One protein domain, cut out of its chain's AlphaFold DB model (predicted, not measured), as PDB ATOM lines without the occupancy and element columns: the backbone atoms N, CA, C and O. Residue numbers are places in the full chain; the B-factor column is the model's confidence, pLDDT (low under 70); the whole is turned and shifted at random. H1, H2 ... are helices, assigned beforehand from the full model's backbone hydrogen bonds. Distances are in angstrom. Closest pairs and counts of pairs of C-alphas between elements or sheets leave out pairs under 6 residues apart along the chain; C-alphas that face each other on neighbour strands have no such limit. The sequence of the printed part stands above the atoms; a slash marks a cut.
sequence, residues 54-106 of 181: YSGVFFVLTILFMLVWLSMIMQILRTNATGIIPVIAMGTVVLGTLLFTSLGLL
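Overview. This is residues 54 to 106 of the 181 residues of an uncharacterized protein of Planctomycetes bacterium SRT547 (UniProt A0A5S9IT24). The domain is a helical hairpin: a long helix H1 and a shorter helix H2 lie side by side, nearly antiparallel, with a tight turn at one end. Residues 77 to 83, at that turn, stick out, and a short tail after H2, residues 103 to 106, ends the printed part at the other end. The printed part has 53 residues with two named helices, H1 then H2, and no named strand; its class is all helix. It is loose, with a radius of gyration of the C-alphas of 13.2 A, and flat, spanning 40 by 20 by 8 A.

Along the chain. H1 takes residues 54 to 78 and measures 36.6 A from first to last C-alpha. It begins at C-alpha 54, at (137.915, 151.606, 172.846), and ends at C-alpha 78, at (139.500, 183.235, 154.453). H2 takes residues 84 to 102 and measures 27.0 A; its last C-alpha, that of Ser 102, is at (130.066, 154.861, 166.924).

Arrangement. H1 and H2 form a helical hairpin, joined by a tight link of 5 residues. They touch, with 9 pairs of C-alphas within 8 A. The closest C-alphas of the two are those of Ile 76 and Ile 84, 6.7 A apart. Their lines stand at a shallow tilt of 9 degrees, and they run opposite ways. Their centres are 10.9 A apart. In H1 and H2 every O i to N i+4 pair is within hydrogen-bond range.

Size, cuts and confidence. The two C-alphas farthest apart, those of Asn 80 and Leu 105, are 40.5 A apart. The first and last printed C-alphas, those of Tyr 54 and Leu 106, are 18.0 A apart. Residues 77 to 83 stand free. The printed part has no cut. The mean pLDDT of the printed part is 72.9; it is under 70 at residues 80 to 86, residue 89 and residues 98 to 106.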
ATOM      1  N   TYR A  54     137.949 151.332 174.287       73.94
ATOM      2  CA  TYR A  54     137.915 151.606 172.846       73.94
ATOM      3  C   TYR A  54     136.867 152.662 172.478       73.94
ATOM      4  O   TYR A  54     137.153 153.536 171.659       73.94
ATOM      5  N   SER A  55     135.690 152.634 173.116       75.31
ATOM      6  CA  SER A  55     134.646 153.638 172.867       75.31
ATOM      7  C   SER A  55     135.088 155.057 173.249       75.31
ATOM      8  O   SER A  55     134.854 156.001 172.495       75.31
ATOM      9  N   GLY A  56     135.802 155.207 174.372       75.94
ATOM     10  CA  GLY A  56     136.298 156.503 174.836       75.94
ATOM     11  C   GLY A  56     137.384 157.077 173.927       75.94
ATOM     12  O   GLY A  56     137.310 158.239 173.532       75.94
ATOM     13  N   VAL A  57     138.361 156.254 173.533       80.44
ATOM     14  CA  VAL A  57     139.447 156.681 172.632       80.44
ATOM     15  C   VAL A  57     138.897 157.102 171.267       80.44
ATOM     16  O   VAL A  57     139.294 158.138 170.730       80.44
ATOM     17  N   PHE A  58     137.937 156.348 170.728       77.88
ATOM     18  CA  PHE A  58     137.287 156.675 169.459       77.88
ATOM     19  C   PHE A  58     136.530 158.010 169.517       77.88
ATOM     20  O   PHE A  58     136.605 158.818 168.587       77.88
ATOM     21  N   PHE A  59     135.837 158.276 170.627       77.50
ATOM     22  CA  PHE A  59     135.120 159.532 170.833       77.50
ATOM     23  C   PHE A  59     136.069 160.740 170.856       77.50
ATOM     24  O   PHE A  59     135.830 161.729 170.163       77.50
ATOM     25  N   VAL A  60     137.192 160.635 171.576       81.50
ATOM     26  CA  VAL A  60     138.211 161.698 171.632       81.50
ATOM     27  C   VAL A  60     138.822 161.958 170.252       81.50
ATOM     28  O   VAL A  60     138.920 163.110 169.832       81.50
ATOM     29  N   LEU A  61     139.170 160.900 169.510       79.75
ATOM     30  CA  LEU A  61     139.685 161.017 168.140       79.75
ATOM     31  C   LEU A  61     138.689 161.708 167.202       79.75
ATOM     32  O   LEU A  61     139.085 162.552 166.400       79.75
ATOM     33  N   THR A  62     137.398 161.397 167.334       77.94
ATOM     34  CA  THR A  62     136.333 162.016 166.531       77.94
ATOM     35  C   THR A  62     136.238 163.520 166.800       77.94
ATOM     36  O   THR A  62     136.156 164.306 165.859       77.94
ATOM     37  N   ILE A  63     136.316 163.946 168.065       81.12
ATOM     38  CA  ILE A  63     136.311 165.374 168.428       81.12
ATOM     39  C   ILE A  63     137.540 166.089 167.862       81.12
ATOM     40  O   ILE A  63     137.404 167.150 167.251       81.12
ATOM     41  N   LEU A  64     138.732 165.509 168.028       84.31
ATOM     42  CA  LEU A  64     139.969 166.096 167.508       84.31
ATOM     43  C   LEU A  64     139.917 166.257 165.986       84.31
ATOM     44  O   LEU A  64     140.278 167.314 165.467       84.31
ATOM     45  N   PHE A  65     139.407 165.250 165.277       83.62
ATOM     46  CA  PHE A  65     139.214 165.321 163.832       83.62
ATOM     47  C   PHE A  65     138.281 166.472 163.436       83.62
ATOM     48  O   PHE A  65     138.602 167.246 162.535       83.62
ATOM     49  N   MET A  66     137.160 166.633 164.143       79.00
ATOM     50  CA  MET A  66     136.193 167.703 163.882       79.00
ATOM     51  C   MET A  66     136.790 169.095 164.095       79.00
ATOM     52  O   MET A  66     136.532 169.992 163.296       79.00
ATOM     53  N   LEU A  67     137.629 169.274 165.117       83.44
ATOM     54  CA  LEU A  67     138.328 170.538 165.367       83.44
ATOM     55  C   LEU A  67     139.320 170.876 164.247       83.44
ATOM     56  O   LEU A  67     139.334 172.006 163.754       83.44
ATOM     57  N   VAL A  68     140.119 169.896 163.810       83.62
ATOM     58  CA  VAL A  68     141.057 170.075 162.689       83.62
ATOM     59  C   VAL A  68     140.292 170.416 161.413       83.62
ATOM     60  O   VAL A  68     140.648 171.371 160.719       83.62
ATOM     61  N   TRP A  69     139.204 169.699 161.135       81.88
ATOM     62  CA  TRP A  69     138.377 169.933 159.958       81.88
ATOM     63  C   TRP A  69     137.736 171.328 159.958       81.88
ATOM     64  O   TRP A  69     137.807 172.039 158.955       81.88
ATOM     65  N   LEU A  70     137.201 171.770 161.101       81.56
ATOM     66  CA  LEU A  70     136.662 173.122 161.261       81.56
ATOM     67  C   LEU A  70     137.742 174.186 161.003       81.56
ATOM     68  O   LEU A  70     137.485 175.182 160.328       81.56
ATOM     69  N   SER A  71     138.968 173.956 161.486       85.62
ATOM     70  CA  SER A  71     140.088 174.873 161.250       85.62
ATOM     71  C   SER A  71     140.436 174.997 159.761       85.62
ATOM     72  O   SER A  71     140.653 176.110 159.276       85.62
ATOM     73  N   MET A  72     140.407 173.888 159.007       79.31
ATOM     74  CA  MET A  72     140.634 173.903 157.557       79.31
ATOM     75  C   MET A  72     139.539 174.684 156.828       79.31
ATOM     76  O   MET A  72     139.849 175.488 155.950       79.31
ATOM     77  N   ILE A  73     138.272 174.509 157.215       79.50
ATOM     78  CA  ILE A  73     137.160 175.281 156.644       79.50
ATOM     79  C   ILE A  73     137.367 176.776 156.868       79.50
ATOM     80  O   ILE A  73     137.224 177.555 155.928       79.50
ATOM     81  N   MET A  74     137.756 177.181 158.079       81.50
ATOM     82  CA  MET A  74     138.012 178.588 158.390       81.50
ATOM     83  C   MET A  74     139.150 179.172 157.540       81.50
ATOM     84  O   MET A  74     139.051 180.310 157.079       81.50
ATOM     85  N   GLN A  75     140.210 178.400 157.273       80.94
ATOM     86  CA  GLN A  75     141.296 178.834 156.385       80.94
ATOM     87  C   GLN A  75     140.844 178.971 154.922       80.94
ATOM     88  O   GLN A  75     141.228 179.923 154.240       80.94
ATOM     89  N   ILE A  76     139.996 178.063 154.438       76.81
ATOM     90  CA  ILE A  76     139.472 178.111 153.065       76.81
ATOM     91  C   ILE A  76     138.494 179.276 152.892       76.81
ATOM     92  O   ILE A  76     138.584 180.010 151.909       76.81
ATOM     93  N   LEU A  77     137.608 179.500 153.867       77.81
ATOM     94  CA  LEU A  77     136.703 180.652 153.875       77.81
ATOM     95  C   LEU A  77     137.477 181.972 153.815       77.81
ATOM     96  O   LEU A  77     137.068 182.894 153.118       77.81
ATOM     97  N   ARG A  78     138.636 182.047 154.481       83.19
ATOM     98  CA  ARG A  78     139.500 183.235 154.453       83.19
ATOM     99  C   ARG A  78     140.148 183.487 153.090       83.19
ATOM    100  O   ARG A  78     140.500 184.624 152.794       83.19
ATOM    101  N   THR A  79     140.329 182.454 152.271       82.06
ATOM    102  CA  THR A  79     141.057 182.546 150.995       82.06
ATOM    103  C   THR A  79     140.152 182.775 149.780       82.06
ATOM    104  O   THR A  79     140.657 182.772 148.660       82.06
ATOM    105  N   ASN A  80     138.841 183.016 149.971       66.56
ATOM    106  CA  ASN A  80     137.863 183.262 148.893       66.56
ATOM    107  C   ASN A  80     137.954 182.241 147.741       66.56
ATOM    108  O   ASN A  80     137.729 182.557 146.572       66.56
ATOM    109  N   ALA A  81     138.312 180.999 148.064       61.44
ATOM    110  CA  ALA A  81     138.552 179.976 147.065       61.44
ATOM    111  C   ALA A  81     137.256 179.229 146.729       61.44
ATOM    112  O   ALA A  81     136.583 178.681 147.603       61.44
ATOM    113  N   THR A  82     136.981 179.084 145.433       64.94
ATOM    114  CA  THR A  82     135.941 178.233 144.820       64.94
ATOM    115  C   THR A  82     136.066 176.728 145.149       64.94
ATOM    116  O   THR A  82     135.350 175.901 144.590       64.94
ATOM    117  N   GLY A  83     136.947 176.350 146.083       62.31
ATOM    118  CA  GLY A  83     137.219 174.983 146.532       62.31
ATOM    119  C   GLY A  83     136.481 174.544 147.803       62.31
ATOM    120  O   GLY A  83     136.827 173.507 148.361       62.31
ATOM    121  N   ILE A  84     135.482 175.291 148.282       67.88
ATOM    122  CA  ILE A  84     134.722 174.953 149.505       67.88
ATOM    123  C   ILE A  84     133.930 173.643 149.361       67.88
ATOM    124  O   ILE A  84     133.881 172.833 150.285       67.88
ATOM    125  N   ILE A  85     133.344 173.404 148.185       67.25
ATOM    126  CA  ILE A  85     132.450 172.264 147.925       67.25
ATOM    127  C   ILE A  85     133.129 170.898 148.164       67.25
ATOM    128  O   ILE A  85     132.571 170.103 148.925       67.25
ATOM    129  N   PRO A  86     134.321 170.593 147.606       65.50
ATOM    130  CA  PRO A  86     134.969 169.300 147.842       65.50
ATOM    131  C   PRO A  86     135.376 169.082 149.307       65.50
ATOM    132  O   PRO A  86     135.340 167.951 149.785       65.50
ATOM    133  N   VAL A  87     135.706 170.144 150.048       71.06
ATOM    134  CA  VAL A  87     136.099 170.027 151.464       71.06
ATOM    135  C   VAL A  87     134.896 169.748 152.365       71.06
ATOM    136  O   VAL A  87     134.986 168.911 153.267       71.06
ATOM    137  N   ILE A  88     133.748 170.368 152.072       70.12
ATOM    138  CA  ILE A  88     132.476 170.067 152.744       70.12
ATOM    139  C   ILE A  88     132.021 168.632 152.434       70.12
ATOM    140  O   ILE A  88     131.650 167.888 153.345       70.12
ATOM    141  N   ALA A  89     132.097 168.208 151.167       69.00
ATOM    142  CA  ALA A  89     131.740 166.848 150.756       69.00
ATOM    143  C   ALA A  89     132.620 165.788 151.442       69.00
ATOM    144  O   ALA A  89     132.130 164.768 151.918       69.00
ATOM    145  N   MET A  90     133.922 166.045 151.567       73.06
ATOM    146  CA  MET A  90     134.839 165.112 152.214       73.06
ATOM    147  C   MET A  90     134.585 165.003 153.724       73.06
ATOM    148  O   MET A  90     134.557 163.897 154.262       73.06
ATOM    149  N   GLY A  91     134.333 166.117 154.416       73.88
ATOM    150  CA  GLY A  91     134.045 166.057 155.850       73.88
ATOM    151  C   GLY A  91     132.689 165.465 156.196       73.88
ATOM    152  O   GLY A  91     132.584 164.767 157.198       73.88
ATOM    153  N   THR A  92     131.671 165.664 155.357       73.06
ATOM    154  CA  THR A  92     130.364 165.009 155.542       73.06
ATOM    155  C   THR A  92     130.459 163.494 155.378       73.06
ATOM    156  O   THR A  92     129.858 162.770 156.171       73.06
ATOM    157  N   VAL A  93     131.273 163.003 154.434       72.94
ATOM    158  CA  VAL A  93     131.558 161.566 154.308       72.94
ATOM    159  C   VAL A  93     132.273 161.054 155.555       72.94
ATOM    160  O   VAL A  93     131.772 160.123 156.175       72.94
ATOM    161  N   VAL A  94     133.383 161.675 155.975       75.44
ATOM    162  CA  VAL A  94     134.157 161.200 157.139       75.44
ATOM    163  C   VAL A  94     133.334 161.238 158.427       75.44
ATOM    164  O   VAL A  94     133.340 160.273 159.193       75.44
ATOM    165  N   LEU A  95     132.579 162.314 158.644       72.25
ATOM    166  CA  LEU A  95     131.682 162.443 159.787       72.25
ATOM    167  C   LEU A  95     130.575 161.386 159.761       72.25
ATOM    168  O   LEU A  95     130.285 160.782 160.793       72.25
ATOM    169  N   GLY A  96     129.992 161.124 158.588       70.31
ATOM    170  CA  GLY A  96     129.037 160.041 158.393       70.31
ATOM    171  C   GLY A  96     129.637 158.699 158.806       70.31
ATOM    172  O   GLY A  96     129.067 158.006 159.647       70.31
ATOM    173  N   THR A  97     130.824 158.353 158.307       70.69
ATOM    174  CA  THR A  97     131.480 157.080 158.637       70.69
ATOM    175  C   THR A  97     131.764 156.941 160.135       70.69
ATOM    176  O   THR A  97     131.547 155.861 160.687       70.69
ATOM    177  N   LEU A  98     132.199 158.020 160.803       69.12
ATOM    178  CA  LEU A  98     132.483 158.056 162.247       69.12
ATOM    179  C   LEU A  98     131.210 157.936 163.107       69.12
ATOM    180  O   LEU A  98     131.173 157.178 164.080       69.12
ATOM    181  N   LEU A  99     130.132 158.635 162.737       64.25
ATOM    182  CA  LEU A  99     128.833 158.527 163.414       64.25
ATOM    183  C   LEU A  99     128.227 157.127 163.258       64.25
ATOM    184  O   LEU A  99     127.718 156.550 164.216       64.25
ATOM    185  N   PHE A 100     128.336 156.532 162.071       64.12
ATOM    186  CA  PHE A 100     127.844 155.176 161.832       64.12
ATOM    187  C   PHE A 100     128.655 154.100 162.567       64.12
ATOM    188  O   PHE A 100     128.068 153.131 163.047       64.12
ATOM    189  N   THR A 101     129.978 154.256 162.698       65.75
ATOM    190  CA  THR A 101     130.812 153.313 163.473       65.75
ATOM    191  C   THR A 101     130.593 153.436 164.979       65.75
ATOM    192  O   THR A 101     130.584 152.417 165.666       65.75
ATOM    193  N   SER A 102     130.349 154.644 165.496       58.44
ATOM    194  CA  SER A 102     130.066 154.861 166.924       58.44
ATOM    195  C   SER A 102     128.680 154.387 167.363       58.44
ATOM    196  O   SER A 102     128.523 153.959 168.505       58.44
ATOM    197  N   LEU A 103     127.682 154.399 166.473       59.53
ATOM    198  CA  LEU A 103     126.330 153.957 166.818       59.53
ATOM    199  C   LEU A 103     126.220 152.449 167.065       59.53
ATOM    200  O   LEU A 103     125.238 152.034 167.666       59.53
ATOM    201  N   GLY A 104     127.186 151.627 166.635       55.56
ATOM    202  CA  GLY A 104     127.282 150.197 166.983       55.56
ATOM    203  C   GLY A 104     126.046 149.328 166.675       55.56
ATOM    204  O   GLY A 104     126.020 148.156 167.042       55.56
ATOM    205  N   LEU A 105     125.020 149.885 166.020       45.69
ATOM    206  CA  LEU A 105     123.644 149.367 166.017       45.69
ATOM    207  C   LEU A 105     123.155 148.889 164.652       45.69
ATOM    208  O   LEU A 105     122.064 148.335 164.557       45.69
ATOM    209  N   LEU A 106     123.957 149.023 163.598       45.59
ATOM    210  CA  LEU A 106     123.663 148.366 162.332       45.59
ATOM    211  C   LEU A 106     124.751 147.362 161.999       45.59
ATOM    212  O   LEU A 106     125.931 147.695 161.935       45.59
TER     213      LEU A 106